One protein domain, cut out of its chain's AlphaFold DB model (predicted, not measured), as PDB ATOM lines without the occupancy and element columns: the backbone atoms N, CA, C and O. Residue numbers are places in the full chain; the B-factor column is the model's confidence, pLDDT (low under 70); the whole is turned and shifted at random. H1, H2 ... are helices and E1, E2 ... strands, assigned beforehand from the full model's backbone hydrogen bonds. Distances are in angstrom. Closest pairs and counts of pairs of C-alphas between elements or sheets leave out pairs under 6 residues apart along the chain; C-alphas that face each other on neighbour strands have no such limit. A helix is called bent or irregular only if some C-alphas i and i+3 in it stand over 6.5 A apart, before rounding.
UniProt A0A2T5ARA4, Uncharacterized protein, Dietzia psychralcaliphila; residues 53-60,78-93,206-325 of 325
ATOM      1  N   ASP A  53      -0.158  -0.134  25.312       39.88
ATOM      2  CA  ASP A  53      -0.085  -1.450  25.947       39.88
ATOM      3  C   ASP A  53      -0.331  -2.594  24.953       39.88
ATOM      4  O   ASP A  53       0.322  -3.633  25.024       39.88
ATOM      5  N   VAL A  54      -1.254  -2.407  24.001       41.94
ATOM      6  CA  VAL A  54      -1.557  -3.401  22.960       41.94
ATOM      7  C   VAL A  54      -0.445  -3.429  21.912       41.94
ATOM      8  O   VAL A  54       0.020  -4.511  21.553       41.94
ATOM      9  N   ALA A  55       0.049  -2.260  21.497       44.47
ATOM     10  CA  ALA A  55       1.183  -2.142  20.582       44.47
ATOM     11  C   ALA A  55       2.469  -2.751  21.180       44.47
ATOM     12  O   ALA A  55       3.133  -3.566  20.539       44.47
ATOM     13  N   ALA A  56       2.774  -2.451  22.445       46.22
ATOM     14  CA  ALA A  56       3.928  -2.985  23.169       46.22
ATOM     15  C   ALA A  56       3.835  -4.503  23.407       46.22
ATOM     16  O   ALA A  56       4.855  -5.196  23.440       46.22
ATOM     17  N   ALA A  57       2.623  -5.056  23.535       46.16
ATOM     18  CA  ALA A  57       2.427  -6.505  23.594       46.16
ATOM     19  C   ALA A  57       2.765  -7.199  22.260       46.16
ATOM     20  O   ALA A  57       3.209  -8.353  22.271       46.16
ATOM     21  N   MET A  58       2.577  -6.510  21.128       44.06
ATOM     22  CA  MET A  58       2.751  -7.064  19.782       44.06
ATOM     23  C   MET A  58       4.193  -7.032  19.269       44.06
ATOM     24  O   MET A  58       4.532  -7.869  18.437       44.06
ATOM     25  N   VAL A  59       5.048  -6.136  19.764       49.62
ATOM     26  CA  VAL A  59       6.434  -5.973  19.285       49.62
ATOM     27  C   VAL A  59       7.411  -6.809  20.115       49.62
ATOM     28  O   VAL A  59       7.280  -6.941  21.336       49.62
ATOM     29  N   GLU A  60       8.390  -7.435  19.458       44.16
ATOM     30  CA  GLU A  60       9.464  -8.128  20.162       44.16
ATOM     31  C   GLU A  60      10.346  -7.070  20.829       44.16
ATOM     32  O   GLU A  60      10.860  -6.205  20.139       44.16
ATOM     33  N   THR A  78      14.965  10.337  -1.013       65.12
ATOM     34  CA  THR A  78      15.012  11.794  -0.877       65.12
ATOM     35  C   THR A  78      13.597  12.382  -0.780       65.12
ATOM     36  O   THR A  78      12.639  11.798  -1.296       65.12
ATOM     37  N   PRO A  79      13.430  13.586  -0.195       61.56
ATOM     38  CA  PRO A  79      12.141  14.277  -0.199       61.56
ATOM     39  C   PRO A  79      11.558  14.458  -1.607       61.56
ATOM     40  O   PRO A  79      10.358  14.284  -1.793       61.56
ATOM     41  N   ALA A  80      12.398  14.741  -2.611       61.53
ATOM     42  CA  ALA A  80      11.965  14.906  -3.999       61.53
ATOM     43  C   ALA A  80      11.374  13.614  -4.590       61.53
ATOM     44  O   ALA A  80      10.332  13.662  -5.243       61.53
ATOM     45  N   GLU A  81      11.992  12.462  -4.318       67.50
ATOM     46  CA  GLU A  81      11.466  11.158  -4.741       67.50
ATOM     47  C   GLU A  81      10.154  10.831  -4.016       67.50
ATOM     48  O   GLU A  81       9.214  10.330  -4.629       67.50
ATOM     49  N   LEU A  82      10.035  11.179  -2.730       65.38
ATOM     50  CA  LEU A  82       8.799  10.970  -1.978       65.38
ATOM     51  C   LEU A  82       7.647  11.849  -2.498       65.38
ATOM     52  O   LEU A  82       6.518  11.362  -2.605       65.38
ATOM     53  N   ILE A  83       7.920  13.106  -2.869       65.06
ATOM     54  CA  ILE A  83       6.959  13.997  -3.547       65.06
ATOM     55  C   ILE A  83       6.524  13.383  -4.877       65.06
ATOM     56  O   ILE A  83       5.327  13.276  -5.133       65.06
ATOM     57  N   GLU A  84       7.470  12.931  -5.702       71.62
ATOM     58  CA  GLU A  84       7.164  12.311  -6.996       71.62
ATOM     59  C   GLU A  84       6.293  11.055  -6.834       71.62
ATOM     60  O   GLU A  84       5.331  10.844  -7.577       71.62
ATOM     61  N   LEU A  85       6.579  10.234  -5.821       69.19
ATOM     62  CA  LEU A  85       5.806   9.028  -5.547       69.19
ATOM     63  C   LEU A  85       4.425   9.339  -4.978       69.19
ATOM     64  O   LEU A  85       3.481   8.615  -5.282       69.19
ATOM     65  N   THR A  86       4.251  10.389  -4.183       63.91
ATOM     66  CA  THR A  86       2.978  10.646  -3.484       63.91
ATOM     67  C   THR A  86       2.102  11.713  -4.130       63.91
ATOM     68  O   THR A  86       0.909  11.758  -3.832       63.91
ATOM     69  N   ASP A  87       2.656  12.505  -5.050       68.06
ATOM     70  CA  ASP A  87       2.077  13.762  -5.537       68.06
ATOM     71  C   ASP A  87       1.730  14.738  -4.383       68.06
ATOM     72  O   ASP A  87       0.820  15.554  -4.522       68.06
ATOM     73  N   ALA A  88       2.401  14.618  -3.229       61.22
ATOM     74  CA  ALA A  88       2.191  15.476  -2.065       61.22
ATOM     75  C   ALA A  88       2.919  16.815  -2.245       61.22
ATOM     76  O   ALA A  88       4.117  16.831  -2.527       61.22
ATOM     77  N   ASP A  89       2.224  17.932  -2.019       56.53
ATOM     78  CA  ASP A  89       2.809  19.281  -2.064       56.53
ATOM     79  C   ASP A  89       3.635  19.555  -0.782       56.53
ATOM     80  O   ASP A  89       3.243  20.336   0.089       56.53
ATOM     81  N   MET A  90       4.772  18.862  -0.629       50.97
ATOM     82  CA  MET A  90       5.684  19.038   0.509       50.97
ATOM     83  C   MET A  90       6.651  20.222   0.268       50.97
ATOM     84  O   MET A  90       7.199  20.333  -0.830       50.97
ATOM     85  N   PRO A  91       6.904  21.104   1.258       48.19
ATOM     86  CA  PRO A  91       7.845  22.223   1.109       48.19
ATOM     87  C   PRO A  91       9.325  21.775   0.961       48.19
ATOM     88  O   PRO A  91       9.664  20.624   1.235       48.19
ATOM     89  N   GLU A  92      10.229  22.696   0.575       46.56
ATOM     90  CA  GLU A  92      11.686  22.469   0.327       46.56
ATOM     91  C   GLU A  92      12.665  22.816   1.495       46.56
ATOM     92  O   GLU A  92      13.864  22.980   1.312       46.56
ATOM     93  N   VAL A  93      12.193  22.999   2.712       43.00
ATOM     94  CA  VAL A  93      12.933  23.003   3.997       43.00
ATOM     95  C   VAL A  93      13.409  21.597   4.467       43.00
ATOM     96  O   VAL A  93      12.872  20.542   4.123       43.00
ATOM     97  N   THR A 206       1.719  15.781   4.357       69.44
ATOM     98  CA  THR A 206       2.662  15.065   5.219       69.44
ATOM     99  C   THR A 206       2.627  13.579   4.913       69.44
ATOM    100  O   THR A 206       1.552  12.977   4.843       69.44
ATOM    101  N   VAL A 207       3.808  12.973   4.801       71.75
ATOM    102  CA  VAL A 207       3.982  11.532   4.609       71.75
ATOM    103  C   VAL A 207       4.794  10.955   5.765       71.75
ATOM    104  O   VAL A 207       5.818  11.500   6.173       71.75
ATOM    105  N   ALA A 208       4.338   9.830   6.306       68.69
ATOM    106  CA  ALA A 208       5.024   9.118   7.377       68.69
ATOM    107  C   ALA A 208       5.072   7.622   7.075       68.69
ATOM    108  O   ALA A 208       4.091   7.052   6.604       68.69
ATOM    109  N   ALA A 209       6.192   6.983   7.403       68.50
ATOM    110  CA  ALA A 209       6.349   5.538   7.367       68.50
ATOM    111  C   ALA A 209       6.893   5.041   8.708       68.50
ATOM    112  O   ALA A 209       7.684   5.726   9.354       68.50
ATOM    113  N   GLY A 210       6.459   3.853   9.114       68.75
ATOM    114  CA  GLY A 210       6.979   3.137  10.271       68.75
ATOM    115  C   GLY A 210       7.015   1.639   9.995       68.75
ATOM    116  O   GLY A 210       6.182   1.117   9.253       68.75
ATOM    117  N   VAL A 211       7.973   0.945  10.605       74.44
ATOM    118  CA  VAL A 211       8.164  -0.500  10.449       74.44
ATOM    119  C   VAL A 211       8.306  -1.172  11.809       74.44
ATOM    120  O   VAL A 211       8.932  -0.635  12.725       74.44
ATOM    121  N   VAL A 212       7.719  -2.359  11.958       66.31
ATOM    122  CA  VAL A 212       7.837  -3.167  13.177       66.31
ATOM    123  C   VAL A 212       7.997  -4.651  12.854       66.31
ATOM    124  O   VAL A 212       7.410  -5.138  11.893       66.31
ATOM    125  N   LYS A 213       8.685  -5.387  13.742       73.50
ATOM    126  CA  LYS A 213       8.732  -6.864  13.769       73.50
ATOM    127  C   LYS A 213       7.769  -7.424  14.811       73.50
ATOM    128  O   LYS A 213       8.089  -7.408  16.009       73.50
ATOM    129  N   PRO A 214       6.582  -7.919  14.418       65.31
ATOM    130  CA  PRO A 214       5.602  -8.385  15.386       65.31
ATOM    131  C   PRO A 214       5.955  -9.782  15.909       65.31
ATOM    132  O   PRO A 214       6.222 -10.697  15.135       65.31
ATOM    133  N   ARG A 215       5.837 -10.002  17.225       56.94
ATOM    134  CA  ARG A 215       6.057 -11.306  17.890       56.94
ATOM    135  C   ARG A 215       5.201 -12.443  17.322       56.94
ATOM    136  O   ARG A 215       5.570 -13.606  17.435       56.94
ATOM    137  N   GLY A 216       4.029 -12.114  16.779       68.44
ATOM    138  CA  GLY A 216       3.096 -13.068  16.171       68.44
ATOM    139  C   GLY A 216       3.266 -13.246  14.661       68.44
ATOM    140  O   GLY A 216       2.452 -13.942  14.058       68.44
ATOM    141  N   GLY A 217       4.274 -12.607  14.063       77.44
ATOM    142  CA  GLY A 217       4.448 -12.493  12.618       77.44
ATOM    143  C   GLY A 217       3.634 -11.344  12.003       77.44
ATOM    144  O   GLY A 217       2.607 -10.926  12.564       77.44
ATOM    145  N   PRO A 218       4.068 -10.822  10.845       79.44
ATOM    146  CA  PRO A 218       3.460  -9.655  10.213       79.44
ATOM    147  C   PRO A 218       2.035  -9.917   9.708       79.44
ATOM    148  O   PRO A 218       1.174  -9.054   9.859       79.44
ATOM    149  N   GLN A 219       1.704 -11.130   9.252       85.88
ATOM    150  CA  GLN A 219       0.347 -11.488   8.806       85.88
ATOM    151  C   GLN A 219      -0.665 -11.450   9.961       85.88
ATOM    152  O   GLN A 219      -1.781 -10.938   9.824       85.88
ATOM    153  N   ALA A 220      -0.280 -11.968  11.133       77.00
ATOM    154  CA  ALA A 220      -1.136 -11.942  12.317       77.00
ATOM    155  C   ALA A 220      -1.348 -10.512  12.831       77.00
ATOM    156  O   ALA A 220      -2.440 -10.195  13.315       77.00
ATOM    157  N   ALA A 221      -0.320  -9.667  12.711       76.69
ATOM    158  CA  ALA A 221      -0.385  -8.258  13.067       76.69
ATOM    159  C   ALA A 221      -1.256  -7.463  12.088       76.69
ATOM    160  O   ALA A 221      -2.157  -6.766  12.547       76.69
ATOM    161  N   LEU A 222      -1.073  -7.643  10.774       84.25
ATOM    162  CA  LEU A 222      -1.887  -7.025   9.722       84.25
ATOM    163  C   LEU A 222      -3.378  -7.309   9.940       84.25
ATOM    164  O   LEU A 222      -4.200  -6.396   9.961       84.25
ATOM    165  N   ARG A 223      -3.728  -8.569  10.223       84.38
ATOM    166  CA  ARG A 223      -5.099  -8.975  10.574       84.38
ATOM    167  C   ARG A 223      -5.671  -8.213  11.778       84.38
ATOM    168  O   ARG A 223      -6.879  -7.993  11.848       84.38
ATOM    169  N   GLY A 224      -4.829  -7.868  12.751       76.00
ATOM    170  CA  GLY A 224      -5.226  -7.153  13.965       76.00
ATOM    171  C   GLY A 224      -5.463  -5.654  13.758       76.00
ATOM    172  O   GLY A 224      -6.184  -5.047  14.553       76.00
ATOM    173  N   GLN A 225      -4.919  -5.068  12.687       82.19
ATOM    174  CA  GLN A 225      -4.910  -3.617  12.473       82.19
ATOM    175  C   GLN A 225      -6.299  -2.973  12.457       82.19
ATOM    176  O   GLN A 225      -6.488  -2.011  13.200       82.19
ATOM    177  N   PRO A 226      -7.324  -3.510  11.761       74.81
ATOM    178  CA  PRO A 226      -8.652  -2.893  11.782       74.81
ATOM    179  C   PRO A 226      -9.263  -2.814  13.188       74.81
ATOM    180  O   PRO A 226     -10.019  -1.895  13.496       74.81
ATOM    181  N   THR A 227      -8.926  -3.764  14.070       72.19
ATOM    182  CA  THR A 227      -9.386  -3.733  15.467       72.19
ATOM    183  C   THR A 227      -8.624  -2.691  16.282       72.19
ATOM    184  O   THR A 227      -9.236  -2.010  17.102       72.19
ATOM    185  N   MET A 228      -7.315  -2.548  16.053       68.06
ATOM    186  CA  MET A 228      -6.473  -1.586  16.773       68.06
ATOM    187  C   MET A 228      -6.759  -0.138  16.384       68.06
ATOM    188  O   MET A 228      -6.902   0.713  17.257       68.06
ATOM    189  N   LEU A 229      -6.890   0.128  15.084       71.31
ATOM    190  CA  LEU A 229      -7.234   1.448  14.551       71.31
ATOM    191  C   LEU A 229      -8.655   1.873  14.966       71.31
ATOM    192  O   LEU A 229      -8.954   3.060  15.121       71.31
ATOM    193  N   GLY A 230      -9.529   0.894  15.218       68.25
ATOM    194  CA  GLY A 230     -10.857   1.110  15.772       68.25
ATOM    195  C   GLY A 230     -11.770   1.917  14.847       68.25
ATOM    196  O   GLY A 230     -11.561   2.032  13.646       68.25
ATOM    197  N   VAL A 231     -12.820   2.510  15.420       74.31
ATOM    198  CA  VAL A 231     -13.879   3.206  14.656       74.31
ATOM    199  C   VAL A 231     -13.427   4.510  13.989       74.31
ATOM    200  O   VAL A 231     -14.216   5.146  13.291       74.31
ATOM    201  N   ARG A 232     -12.186   4.939  14.240       74.00
ATOM    202  CA  ARG A 232     -11.594   6.117  13.604       74.00
ATOM    203  C   ARG A 232     -11.168   5.848  12.177       74.00
ATOM    204  O   ARG A 232     -11.021   6.817  11.459       74.00
ATOM    205  N   TYR A 233     -11.012   4.596  11.768       84.06
ATOM    206  CA  TYR A 233     -10.557   4.265  10.429       84.06
ATOM    207  C   TYR A 233     -11.488   3.247   9.790       84.06
ATOM    208  O   TYR A 233     -11.875   2.250  10.402       84.06
ATOM    209  N   ALA A 234     -11.858   3.503   8.540       89.81
ATOM    210  CA  ALA A 234     -12.554   2.536   7.718       89.81
ATOM    211  C   ALA A 234     -11.516   1.805   6.861       89.81
ATOM    212  O   ALA A 234     -11.032   2.343   5.868       89.81
ATOM    213  N   CYS A 235     -11.153   0.598   7.289       91.00
ATOM    214  CA  CYS A 235     -10.158  -0.235   6.622       91.00
ATOM    215  C   CYS A 235     -10.796  -1.249   5.676       91.00
ATOM    216  O   CYS A 235     -11.855  -1.815   5.973       91.00
ATOM    217  N   SER A 236     -10.128  -1.504   4.558       94.81
ATOM    218  CA  SER A 236     -10.479  -2.561   3.622       94.81
ATOM    219  C   SER A 236     -10.358  -3.953   4.242       94.81
ATOM    220  O   SER A 236      -9.773  -4.156   5.306       94.81
ATOM    221  N   GLU A 237     -10.892  -4.942   3.531       94.81
ATOM    222  CA  GLU A 237     -10.408  -6.312   3.641       94.81
ATOM    223  C   GLU A 237      -8.908  -6.401   3.302       94.81
ATOM    224  O   GLU A 237      -8.344  -5.491   2.690       94.81
ATOM    225  N   VAL A 238      -8.268  -7.512   3.674       95.81
ATOM    226  CA  VAL A 238      -6.892  -7.799   3.240       95.81
ATOM    227  C   VAL A 238      -6.874  -8.060   1.731       95.81
ATOM    228  O   VAL A 238      -7.661  -8.869   1.233       95.81
ATOM    229  N   ARG A 239      -5.970  -7.375   1.026       96.06
ATOM    230  CA  ARG A 239      -5.805  -7.374  -0.437       96.06
ATOM    231  C   ARG A 239      -4.366  -7.712  -0.842       96.06
ATOM    232  O   ARG A 239      -3.502  -7.869   0.020       96.06
ATOM    233  N   GLY A 240      -4.160  -7.831  -2.155       95.75
ATOM    234  CA  GLY A 240      -2.869  -8.056  -2.809       95.75
ATOM    235  C   GLY A 240      -2.495  -9.522  -3.018       95.75
ATOM    236  O   GLY A 240      -3.277 -10.428  -2.702       95.75
ATOM    237  N   GLY A 241      -1.311  -9.743  -3.600       94.12
ATOM    238  CA  GLY A 241      -0.834 -11.058  -4.059       94.12
ATOM    239  C   GLY A 241      -0.853 -12.130  -2.966       94.12
ATOM    240  O   GLY A 241      -1.328 -13.248  -3.189       94.12
ATOM    241  N   ASP A 242      -0.475 -11.740  -1.748       95.00
ATOM    242  CA  ASP A 242      -0.380 -12.633  -0.590       95.00
ATOM    243  C   ASP A 242      -1.569 -12.548   0.374       95.00
ATOM    244  O   ASP A 242      -1.511 -13.086   1.483       95.00
ATOM    245  N   ALA A 243      -2.695 -11.948  -0.028       94.50
ATOM    246  CA  ALA A 243      -3.874 -11.820   0.838       94.50
ATOM    247  C   ALA A 243      -4.343 -13.162   1.433       94.50
ATOM    248  O   ALA A 243      -4.795 -13.231   2.578       94.50
ATOM    249  N   ALA A 244      -4.199 -14.250   0.670       94.12
ATOM    250  CA  ALA A 244      -4.582 -15.598   1.090       94.12
ATOM    251  C   ALA A 244      -3.727 -16.160   2.243       94.12
ATOM    252  O   ALA A 244      -4.152 -17.113   2.899       94.12
ATOM    253  N   THR A 245      -2.547 -15.588   2.500       93.75
ATOM    254  CA  THR A 245      -1.669 -15.984   3.615       93.75
ATOM    255  C   THR A 245      -2.178 -15.476   4.967       93.75
ATOM    256  O   THR A 245      -1.801 -16.006   6.015       93.75
ATOM    257  N   VAL A 246      -3.075 -14.482   4.969       92.69
ATOM    258  CA  VAL A 246      -3.629 -13.891   6.189       92.69
ATOM    259  C   VAL A 246      -4.878 -14.654   6.627       92.69
ATOM    260  O   VAL A 246      -6.008 -14.383   6.212       92.69
ATOM    261  N   GLU A 247      -4.678 -15.635   7.504       90.88
ATOM    262  CA  GLU A 247      -5.764 -16.477   7.999       90.88
ATOM    263  C   GLU A 247      -6.811 -15.692   8.800       90.88
ATOM    264  O   GLU A 247      -6.496 -14.943   9.728       90.88
ATOM    265  N   ALA A 248      -8.090 -15.939   8.502       90.31
ATOM    266  CA  ALA A 248      -9.221 -15.313   9.187       90.31
ATOM    267  C   ALA A 248      -9.155 -13.770   9.188       90.31
ATOM    268  O   ALA A 248      -9.485 -13.134  10.193       90.31
ATOM    269  N   ALA A 249      -8.730 -13.183   8.064       88.00
ATOM    270  CA  ALA A 249      -8.801 -11.748   7.829       88.00
ATOM    271  C   ALA A 249     -10.228 -11.211   8.080       88.00
ATOM    272  O   ALA A 249     -11.205 -11.836   7.644       88.00
ATOM    273  N   PRO A 250     -10.377 -10.080   8.794       84.81
ATOM    274  CA  PRO A 250     -11.681  -9.461   8.982       84.81
ATOM    275  C   PRO A 250     -12.249  -8.977   7.637       84.81
ATOM    276  O   PRO A 250     -11.490  -8.658   6.718       84.81
ATOM    277  N   PRO A 251     -13.585  -8.905   7.498       91.62
ATOM    278  CA  PRO A 251     -14.185  -8.241   6.350       91.62
ATOM    279  C   PRO A 251     -13.899  -6.735   6.395       91.62
ATOM    280  O   PRO A 251     -13.626  -6.179   7.460       91.62
ATOM    281  N   ALA A 252     -14.054  -6.078   5.246       91.75
ATOM    282  CA  ALA A 252     -13.976  -4.628   5.140       91.75
ATOM    283  C   ALA A 252     -14.915  -3.920   6.125       91.75
ATOM    284  O   ALA A 252     -16.079  -4.310   6.300       91.75
ATOM    285  N   ALA A 253     -14.424  -2.836   6.718       89.81
ATOM    286  CA  ALA A 253     -15.244  -1.947   7.518       89.81
ATOM    287  C   ALA A 253     -16.236  -1.169   6.626       89.81
ATOM    288  O   ALA A 253     -15.955  -0.876   5.459       89.81
ATOM    289  N   PRO A 254     -17.411  -0.779   7.148       87.38
ATOM    290  CA  PRO A 254     -18.290   0.147   6.446       87.38
ATOM    291  C   PRO A 254     -17.563   1.456   6.117       87.38
ATOM    292  O   PRO A 254     -16.978   2.071   7.003       87.38
ATOM    293  N   GLY A 255     -17.636   1.890   4.857       87.44
ATOM    294  CA  GLY A 255     -16.956   3.104   4.390       87.44
ATOM    295  C   GLY A 255     -15.478   2.914   4.040       87.44
ATOM    296  O   GLY A 255     -14.803   3.906   3.802       87.44
ATOM    297  N   ALA A 256     -14.984   1.671   4.007       91.00
ATOM    298  CA  ALA A 256     -13.626   1.371   3.567       91.00
ATOM    299  C   ALA A 256     -13.369   1.837   2.123       91.00
ATOM    300  O   ALA A 256     -14.293   1.802   1.297       91.00
ATOM    301  N   PRO A 257     -12.123   2.225   1.794       92.31
ATOM    302  CA  PRO A 257     -11.780   2.639   0.445       92.31
ATOM    303  C   PRO A 257     -11.958   1.486  -0.547       92.31
ATOM    304  O   PRO A 257     -11.715   0.308  -0.251       92.31
ATOM    305  N   SER A 258     -12.374   1.840  -1.763       92.50
ATOM    306  CA  SER A 258     -12.369   0.903  -2.890       92.50
ATOM    307  C   SER A 258     -10.933   0.541  -3.268       92.50
ATOM    308  O   SER A 258     -10.022   1.325  -3.020       92.50
ATOM    309  N   SER A 259     -10.732  -0.624  -3.884       91.75
ATOM    310  CA  SER A 259      -9.413  -1.014  -4.385       91.75
ATOM    311  C   SER A 259      -8.878   0.010  -5.384       91.75
ATOM    312  O   SER A 259      -9.605   0.461  -6.276       91.75
ATOM    313  N   VAL A 260      -7.598   0.342  -5.245       92.50
ATOM    314  CA  VAL A 260      -6.858   1.203  -6.168       92.50
ATOM    315  C   VAL A 260      -5.759   0.403  -6.865       92.50
ATOM    316  O   VAL A 260      -5.332  -0.633  -6.368       92.50
ATOM    317  N   ALA A 261      -5.340   0.869  -8.041       84.00
ATOM    318  CA  ALA A 261      -4.254   0.270  -8.812       84.00
ATOM    319  C   ALA A 261      -2.987   1.141  -8.721       84.00
ATOM    320  O   ALA A 261      -3.140   2.367  -8.793       84.00
ATOM    321  N   PRO A 262      -1.776   0.560  -8.675       82.38
ATOM    322  CA  PRO A 262      -1.480  -0.873  -8.824       82.38
ATOM    323  C   PRO A 262      -1.886  -1.697  -7.593       82.38
ATOM    324  O   PRO A 262      -1.933  -1.169  -6.492       82.38
ATOM    325  N   GLU A 263      -2.244  -2.970  -7.779       88.62
ATOM    326  CA  GLU A 263      -2.354  -3.893  -6.638       88.62
ATOM    327  C   GLU A 263      -0.944  -4.326  -6.232       88.62
ATOM    328  O   GLU A 263      -0.127  -4.620  -7.101       88.62
ATOM    329  N   LEU A 264      -0.678  -4.379  -4.926       94.25
ATOM    330  CA  LEU A 264       0.632  -4.757  -4.397       94.25
ATOM    331  C   LEU A 264       0.808  -6.283  -4.407       94.25
ATOM    332  O   LEU A 264      -0.125  -7.023  -4.074       94.25
ATOM    333  N   ASP A 265       2.017  -6.757  -4.716       95.25
ATOM    334  CA  ASP A 265       2.376  -8.187  -4.689       95.25
ATOM    335  C   ASP A 265       2.700  -8.682  -3.266       95.25
ATOM    336  O   ASP A 265       3.647  -9.417  -3.027       95.25
ATOM    337  N   THR A 266       1.916  -8.230  -2.288       96.75
ATOM    338  CA  THR A 266       2.001  -8.626  -0.879       96.75
ATOM    339  C   THR A 266       0.622  -8.529  -0.222       96.75
ATOM    340  O   THR A 266      -0.328  -8.038  -0.827       96.75
ATOM    341  N   ALA A 267       0.480  -8.986   1.021       96.44
ATOM    342  CA  ALA A 267      -0.720  -8.768   1.814       96.44
ATOM    343  C   ALA A 267      -0.738  -7.342   2.384       96.44
ATOM    344  O   ALA A 267       0.196  -6.936   3.079       96.44
ATOM    345  N   TYR A 268      -1.829  -6.609   2.161       96.56
ATOM    346  CA  TYR A 268      -1.996  -5.253   2.685       96.56
ATOM    347  C   TYR A 268      -3.454  -4.907   3.014       96.56
ATOM    348  O   TYR A 268      -4.385  -5.617   2.623       96.56
ATOM    349  N   ILE A 269      -3.650  -3.807   3.742       95.44
ATOM    350  CA  ILE A 269      -4.940  -3.130   3.919       95.44
ATOM    351  C   ILE A 269      -4.787  -1.634   3.641       95.44
ATOM    352  O   ILE A 269      -3.766  -1.038   3.985       95.44
ATOM    353  N   ASP A 270      -5.847  -1.037   3.106       96.25
ATOM    354  CA  ASP A 270      -5.979   0.409   2.968       96.25
ATOM    355  C   ASP A 270      -7.016   0.926   3.951       96.25
ATOM    356  O   ASP A 270      -8.115   0.373   4.067       96.25
ATOM    357  N   CYS A 271      -6.702   2.020   4.630       92.44
ATOM    358  CA  CYS A 271      -7.596   2.655   5.582       92.44
ATOM    359  C   CYS A 271      -7.770   4.133   5.251       92.44
ATOM    360  O   CYS A 271      -6.819   4.816   4.884       92.44
ATOM    361  N   VAL A 272      -8.986   4.639   5.446       91.31
ATOM    362  CA  VAL A 272      -9.271   6.079   5.431       91.31
ATOM    363  C   VAL A 272      -9.752   6.511   6.808       91.31
ATOM    364  O   VAL A 272     -10.547   5.805   7.438       91.31
ATOM    365  N   ALA A 273      -9.288   7.662   7.291       85.12
ATOM    366  CA  ALA A 273      -9.761   8.205   8.563       85.12
ATOM    367  C   ALA A 273     -11.256   8.534   8.491       85.12
ATOM    368  O   ALA A 273     -11.767   8.915   7.444       85.12
ATOM    369  N   ALA A 274     -11.987   8.433   9.591       71.06
ATOM    370  CA  ALA A 274     -13.340   8.942   9.719       71.06
ATOM    371  C   ALA A 274     -13.299  10.479   9.648       71.06
ATOM    372  O   ALA A 274     -12.335  11.081  10.115       71.06
ATOM    373  N   PRO A 275     -14.328  11.144   9.100       62.12
ATOM    374  CA  PRO A 275     -14.314  12.594   8.940       62.12
ATOM    375  C   PRO A 275     -14.327  13.290  10.310       62.12
ATOM    376  O   PRO A 275     -15.365  13.373  10.968       62.12
ATOM    377  N   THR A 276     -13.170  13.782  10.748       55.56
ATOM    378  CA  THR A 276     -12.992  14.601  11.961       55.56
ATOM    379  C   THR A 276     -12.656  16.066  11.642       55.56
ATOM    380  O   THR A 276     -12.556  16.873  12.563       55.56
ATOM    381  N   GLY A 277     -12.560  16.430  10.354       58.94
ATOM    382  CA  GLY A 277     -12.231  17.768   9.846       58.94
ATOM    383  C   GLY A 277     -12.299  17.854   8.310       58.94
ATOM    384  O   GLY A 277     -12.910  16.991   7.671       58.94
ATOM    385  N   GLY A 278     -11.701  18.904   7.732       59.66
ATOM    386  CA  GLY A 278     -11.342  18.969   6.304       59.66
ATOM    387  C   GLY A 278     -10.045  18.193   6.041       59.66
ATOM    388  O   GLY A 278      -9.282  17.981   6.979       59.66
ATOM    389  N   GLY A 279      -9.836  17.716   4.813       81.94
ATOM    390  CA  GLY A 279      -8.607  17.014   4.432       81.94
ATOM    391  C   GLY A 279      -8.764  15.530   4.097       81.94
ATOM    392  O   GLY A 279      -9.767  14.878   4.418       81.94
ATOM    393  N   VAL A 280      -7.737  14.999   3.438       85.25
ATOM    394  CA  VAL A 280      -7.558  13.573   3.145       85.25
ATOM    395  C   VAL A 280      -6.557  12.993   4.143       85.25
ATOM    396  O   VAL A 280      -5.491  13.551   4.346       85.25
ATOM    397  N   GLU A 281      -6.896  11.865   4.761       87.94
ATOM    398  CA  GLU A 281      -5.981  11.079   5.596       87.94
ATOM    399  C   GLU A 281      -6.179   9.611   5.230       87.94
ATOM    400  O   GLU A 281      -7.277   9.052   5.397       87.94
ATOM    401  N   VAL A 282      -5.127   9.016   4.676       90.56
ATOM    402  CA  VAL A 282      -5.131   7.641   4.184       90.56
ATOM    403  C   VAL A 282      -3.906   6.889   4.679       90.56
ATOM    404  O   VAL A 282      -2.846   7.468   4.912       90.56
ATOM    405  N   HIS A 283      -4.061   5.579   4.820       91.69
ATOM    406  CA  HIS A 283      -3.005   4.688   5.268       91.69
ATOM    407  C   HIS A 283      -2.978   3.439   4.406       91.69
ATOM    408  O   HIS A 283      -4.035   2.880   4.107       91.69
ATOM    409  N   THR A 284      -1.775   2.960   4.126       94.06
ATOM    410  CA  THR A 284      -1.526   1.627   3.582       94.06
ATOM    411  C   THR A 284      -0.654   0.887   4.586       94.06
ATOM    412  O   THR A 284       0.407   1.369   4.989       94.06
ATOM    413  N   ILE A 285      -1.132  -0.268   5.045       90.81
ATOM    414  CA  ILE A 285      -0.400  -1.138   5.966       90.81
ATOM    415  C   ILE A 285      -0.153  -2.451   5.244       90.81
ATOM    416  O   ILE A 285      -1.110  -3.100   4.824       90.81
ATOM    417  N   LEU A 286       1.108  -2.843   5.106       94.31
ATOM    418  CA  LEU A 286       1.515  -3.989   4.302       94.31
ATOM    419  C   LEU A 286       2.523  -4.876   5.029       94.31
ATOM    420  O   LEU A 286       3.212  -4.450   5.957       94.31
ATOM    421  N   VAL A 287       2.591  -6.128   4.590       90.38
ATOM    422  CA  VAL A 287       3.674  -7.045   4.942       90.38
ATOM    423  C   VAL A 287       4.802  -6.874   3.930       90.38
ATOM    424  O   VAL A 287       4.546  -6.840   2.731       90.38
ATOM    425  N   ALA A 288       6.040  -6.801   4.393       90.81
ATOM    426  CA  ALA A 288       7.211  -6.971   3.538       90.81
ATOM    427  C   ALA A 288       8.233  -7.779   4.334       90.81
ATOM    428  O   ALA A 288       8.490  -7.462   5.495       90.81
ATOM    429  N   ASP A 289       8.741  -8.864   3.755       87.81
ATOM    430  CA  ASP A 289       9.549  -9.857   4.469       87.81
ATOM    431  C   ASP A 289       8.887 -10.331   5.789       87.81
ATOM    432  O   ASP A 289       7.758 -10.832   5.797       87.81
ATOM    433  N   ASP A 290       9.588 -10.172   6.916       80.19
ATOM    434  CA  ASP A 290       9.125 -10.484   8.275       80.19
ATOM    435  C   ASP A 290       8.623  -9.233   9.030       80.19
ATOM    436  O   ASP A 290       8.395  -9.270  10.247       80.19
ATOM    437  N   ASP A 291       8.459  -8.121   8.317       79.12
ATOM    438  CA  ASP A 291       8.134  -6.803   8.842       79.12
ATOM    439  C   ASP A 291       6.691  -6.391   8.509       79.12
ATOM    440  O   ASP A 291       6.098  -6.782   7.497       79.12
ATOM    441  N   LEU A 292       6.099  -5.593   9.399       78.94
ATOM    442  CA  LEU A 292       4.850  -4.887   9.145       78.94
ATOM    443  C   LEU A 292       5.159  -3.407   8.946       78.94
ATOM    444  O   LEU A 292       5.625  -2.740   9.872       78.94
ATOM    445  N   TRP A 293       4.839  -2.907   7.761       84.06
ATOM    446  CA  TRP A 293       5.009  -1.514   7.381       84.06
ATOM    447  C   TRP A 293       3.689  -0.767   7.474       84.06
ATOM    448  O   TRP A 293       2.647  -1.281   7.071       84.06
ATOM    449  N   HIS A 294       3.735   0.462   7.976       83.50
ATOM    450  CA  HIS A 294       2.609   1.387   8.021       83.50
ATOM    451  C   HIS A 294       3.026   2.701   7.376       83.50
ATOM    452  O   HIS A 294       3.868   3.415   7.911       83.50
ATOM    453  N   ILE A 295       2.412   3.017   6.239       84.06
ATOM    454  CA  ILE A 295       2.621   4.259   5.501       84.06
ATOM    455  C   ILE A 295       1.350   5.099   5.607       84.06
ATOM    456  O   ILE A 295       0.236   4.578   5.512       84.06
ATOM    457  N   THR A 296       1.511   6.393   5.833       84.44
ATOM    458  CA  THR A 296       0.427   7.354   6.033       84.44
ATOM    459  C   THR A 296       0.666   8.575   5.168       84.44
ATOM    460  O   THR A 296       1.795   9.056   5.091       84.44
ATOM    461  N   LEU A 297      -0.404   9.096   4.576       83.44
ATOM    462  CA  LEU A 297      -0.418  10.388   3.904       83.44
ATOM    463  C   LEU A 297      -1.575  11.227   4.441       83.44
ATOM    464  O   LEU A 297      -2.717  10.762   4.516       83.44
ATOM    465  N   ILE A 298      -1.253  12.461   4.815       84.00
ATOM    466  CA  ILE A 298      -2.186  13.461   5.323       84.00
ATOM    467  C   ILE A 298      -2.097  14.680   4.411       84.00
ATOM    468  O   ILE A 298      -1.034  15.277   4.305       84.00
ATOM    469  N   SER A 299      -3.216  15.066   3.810       79.62
ATOM    470  CA  SER A 299      -3.358  16.280   3.002       79.62
ATOM    471  C   SER A 299      -4.477  17.149   3.589       79.62
ATOM    472  O   SER A 299      -5.638  17.009   3.176       79.62
ATOM    473  N   PRO A 300      -4.184  17.997   4.595       75.44
ATOM    474  CA  PRO A 300      -5.196  18.718   5.376       75.44
ATOM    475  C   PRO A 300      -6.053  19.677   4.544       75.44
ATOM    476  O   PRO A 300      -7.263  19.764   4.754       75.44
ATOM    477  N   GLU A 301      -5.442  20.333   3.558       79.31
ATOM    478  CA  GLU A 301      -6.117  21.316   2.703       79.31
ATOM    479  C   GLU A 301      -6.812  20.677   1.492       79.31
ATOM    480  O   GLU A 301      -7.647  21.300   0.833       79.31
ATOM    481  N   THR A 302      -6.539  19.397   1.205       80.75
ATOM    482  CA  THR A 302      -7.172  18.696   0.083       80.75
ATOM    483  C   THR A 302      -8.635  18.366   0.403       80.75
ATOM    484  O   THR A 302      -8.915  17.589   1.321       80.75
ATOM    485  N   PRO A 303      -9.613  18.855  -0.389       85.00
ATOM    486  CA  PRO A 303     -11.010  18.516  -0.174       85.00
ATOM    487  C   PRO A 303     -11.241  17.011  -0.274       85.00
ATOM    488  O   PRO A 303     -10.837  16.336  -1.228       85.00
ATOM    489  N   ARG A 304     -11.947  16.485   0.720       84.56
ATOM    490  CA  ARG A 304     -12.200  15.056   0.818       84.56
ATOM    491  C   ARG A 304     -13.236  14.594  -0.202       84.56
ATOM    492  O   ARG A 304     -14.360  15.092  -0.242       84.56
ATOM    493  N   SER A 305     -12.865  13.596  -0.991       88.94
ATOM    494  CA  SER A 305     -13.724  12.908  -1.953       88.94
ATOM    495  C   SER A 305     -13.186  11.496  -2.201       88.94
ATOM    496  O   SER A 305     -11.985  11.280  -2.022       88.94
ATOM    497  N   PRO A 306     -14.017  10.541  -2.656       89.88
ATOM    498  CA  PRO A 306     -13.528   9.221  -3.055       89.88
ATOM    499  C   PRO A 306     -12.392   9.296  -4.086       89.88
ATOM    500  O   PRO A 306     -11.476   8.480  -4.071       89.88
ATOM    501  N   GLU A 307     -12.427  10.288  -4.977       91.19
ATOM    502  CA  GLU A 307     -11.401  10.501  -5.994       91.19
ATOM    503  C   GLU A 307     -10.070  10.995  -5.410       91.19
ATOM    504  O   GLU A 307      -9.011  10.549  -5.857       91.19
ATOM    505  N   THR A 308     -10.104  11.906  -4.430       90.56
ATOM    506  CA  THR A 308      -8.891  12.418  -3.770       90.56
ATOM    507  C   THR A 308      -8.290  11.385  -2.820       90.56
ATOM    508  O   THR A 308      -7.079  11.190  -2.852       90.56
ATOM    509  N   GLU A 309      -9.114  10.624  -2.095       91.75
ATOM    510  CA  GLU A 309      -8.670   9.464  -1.305       91.75
ATOM    511  C   GLU A 309      -8.012   8.398  -2.194       91.75
ATOM    512  O   GLU A 309      -6.918   7.925  -1.899       91.75
ATOM    513  N   ALA A 310      -8.633   8.055  -3.328       93.31
ATOM    514  CA  ALA A 310      -8.067   7.084  -4.261       93.31
ATOM    515  C   ALA A 310      -6.780   7.584  -4.934       93.31
ATOM    516  O   ALA A 310      -5.928   6.783  -5.312       93.31
ATOM    517  N   ARG A 311      -6.615   8.899  -5.134       92.81
ATOM    518  CA  ARG A 311      -5.339   9.465  -5.599       92.81
ATOM    519  C   ARG A 311      -4.258   9.299  -4.533       92.81
ATOM    520  O   ARG A 311      -3.212   8.755  -4.863       92.81
ATOM    521  N   ALA A 312      -4.545   9.688  -3.294       90.44
ATOM    522  CA  ALA A 312      -3.604   9.576  -2.186       90.44
ATOM    523  C   ALA A 312      -3.169   8.120  -1.934       90.44
ATOM    524  O   ALA A 312      -1.978   7.842  -1.829       90.44
ATOM    525  N   LEU A 313      -4.112   7.168  -1.949       95.19
ATOM    526  CA  LEU A 313      -3.797   5.739  -1.812       95.19
ATOM    527  C   LEU A 313      -2.914   5.214  -2.949       95.19
ATOM    528  O   LEU A 313      -2.013   4.423  -2.707       95.19
ATOM    529  N   ARG A 314      -3.109   5.682  -4.189       94.31
ATOM    530  CA  ARG A 314      -2.196   5.327  -5.290       94.31
ATOM    531  C   ARG A 314      -0.787   5.858  -5.074       94.31
ATOM    532  O   ARG A 314       0.160   5.172  -5.439       94.31
ATOM    533  N   GLY A 315      -0.658   7.046  -4.487       90.12
ATOM    534  CA  GLY A 315       0.634   7.575  -4.062       90.12
ATOM    535  C   GLY A 315       1.305   6.658  -3.043       90.12
ATOM    536  O   GLY A 315       2.439   6.235  -3.246       90.12
ATOM    537  N   LEU A 316       0.564   6.248  -2.008       91.56
ATOM    538  CA  LEU A 316       1.064   5.290  -1.018       91.56
ATOM    539  C   LEU A 316       1.432   3.931  -1.623       91.56
ATOM    540  O   LEU A 316       2.423   3.341  -1.210       91.56
ATOM    541  N   HIS A 317       0.687   3.446  -2.617       94.75
ATOM    542  CA  HIS A 317       1.015   2.194  -3.299       94.75
ATOM    543  C   HIS A 317       2.336   2.272  -4.065       94.75
ATOM    544  O   HIS A 317       3.078   1.302  -4.053       94.75
ATOM    545  N   ARG A 318       2.671   3.415  -4.675       92.69
ATOM    546  CA  ARG A 318       3.977   3.593  -5.331       92.69
ATOM    547  C   ARG A 318       5.129   3.580  -4.322       92.69
ATOM    548  O   ARG A 318       6.167   2.993  -4.592       92.69
ATOM    549  N   VAL A 319       4.931   4.163  -3.136       87.12
ATOM    550  CA  VAL A 319       5.901   4.047  -2.026       87.12
ATOM    551  C   VAL A 319       5.994   2.601  -1.532       87.12
ATOM    552  O   VAL A 319       7.080   2.109  -1.245       87.12
ATOM    553  N   ALA A 320       4.865   1.897  -1.450       91.00
ATOM    554  CA  ALA A 320       4.836   0.496  -1.050       91.00
ATOM    555  C   ALA A 320       5.531  -0.422  -2.067       91.00
ATOM    556  O   ALA A 320       6.203  -1.354  -1.648       91.00
ATOM    557  N   GLU A 321       5.416  -0.159  -3.371       93.19
ATOM    558  CA  GLU A 321       6.185  -0.867  -4.405       93.19
ATOM    559  C   GLU A 321       7.693  -0.694  -4.185       93.19
ATOM    560  O   GLU A 321       8.409  -1.687  -4.195       93.19
ATOM    561  N   HIS A 322       8.156   0.519  -3.860       88.12
ATOM    562  CA  HIS A 322       9.567   0.769  -3.525       88.12
ATOM    563  C   HIS A 322      10.048  -0.002  -2.285       88.12
ATOM    564  O   HIS A 322      11.194  -0.422  -2.234       88.12
ATOM    565  N   ILE A 323       9.184  -0.223  -1.287       85.38
ATOM    566  CA  ILE A 323       9.513  -1.056  -0.110       85.38
ATOM    567  C   ILE A 323       9.634  -2.547  -0.473       85.38
ATOM    568  O   ILE A 323      10.302  -3.297   0.238       85.38
ATOM    569  N   LEU A 324       8.936  -2.997  -1.518       88.69
ATOM    570  CA  LEU A 324       8.855  -4.406  -1.911       88.69
ATOM    571  C   LEU A 324       9.942  -4.834  -2.911       88.69
ATOM    572  O   LEU A 324      10.098  -6.040  -3.123       88.69
ATOM    573  N   ASP A 325      10.645  -3.877  -3.517       84.06
ATOM    574  CA  ASP A 325      11.742  -4.094  -4.473       84.06
ATOM    575  C   ASP A 325      13.088  -4.401  -3.783       84.06
ATOM    576  O   ASP A 325      13.826  -5.283  -4.300       84.06
TER     577      ASP A 325
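What this domain is: This is residues 53 to 60, 78 to 93 and 206 to 325 of the 325 residues of an uncharacterized protein of Dietzia psychralcaliphila (UniProt A0A2T5ARA4). A twisted sheet of five antiparallel strands is sandwiched between two helices, the long H4 along one face and the irregular H3 along the other. A short helix, H2, packs on H4, a small one, H1, lies out beyond H3, and residues 236 to 267 make a long loop between E2 and E3. The printed part has 144 residues with four named helices and five named strands, in the order H1 H2 E1 H3 E2 E3 E4 E5 H4; the sheet's order is E1 E5 E4 E3 E2, and the class is mixed, helices and strands. The whole is compact, with a radius of gyration of the C-alphas of 14.5 A and spans of 39 by 33 by 31 A.

How they stand to each other: H1, residues 53 to 58, is close to but not clearly touching H3, residues 218 to 232; the closest C-alphas, of Met 58 and Ala 221, are 7.5 A apart. H2, residues 79 to 86, touches residues 312 to 319 of H4, residues 306 to 324, at a steep tilt of 57 degrees, opposite ways; the closest C-alphas, of Thr 86 and Gly 315, are 3.9 A apart. H2 only grazes the sheet. In the sheet, E1, residues 206 to 212, is an edge strand beside E5, residues 291 to 299, with N 208 and O 296 2.9 A apart. E2, residues 233 to 235, E3, residues 268 to 273, E4, residues 280 to 288, and E5 form a meander, each strand the antiparallel neighbour of the one before. N 234 and O 272 are 2.9 A apart, N 271 and O 283 2.9 A, and N 284 and O 295 2.9 A, each within hydrogen-bond range. H3 and H4 lie on opposite faces, three layers in all, at heights over the sheet of 7.6 A and 8.1 A. On the local plane H3 stands at 4 degrees to E4, and H4 at 28 degrees, only just along the strands. The closest C-alphas of H4 and E4, of Glu 309 and Val 280, are 6.2 A apart. Every O i to N i+4 pair is within hydrogen-bond range in H1, H2 and H4, and 7 of 11 are in H3.

Where its parts are: H1 begins at C-alpha 53 (-0.085, -1.450, 25.947). H3 is 22.1 A long and irregular, with C-alphas 228 and 231 9.1 A apart. E1 measures 20.6 A, E4 25.3 A and E5 26.4 A; E4 begins at C-alpha 280 (-7.558, 13.573, 3.145). H4, 26.2 A long, ends at C-alpha 324 (8.855, -4.406, -1.911).

The domain as a whole: The two C-alphas farthest apart, of Val 93 and Ala 248, are 44.6 A apart. Residues 61 to 77 and 94 to 205 are not printed, with gaps of 29.5 A and 13.0 A between C-alphas. The link from E2 to E3 is long. Mean pLDDT of the printed part is 79.8, and 37 residues are under 70, among them 53 to 60 and 85 to 93.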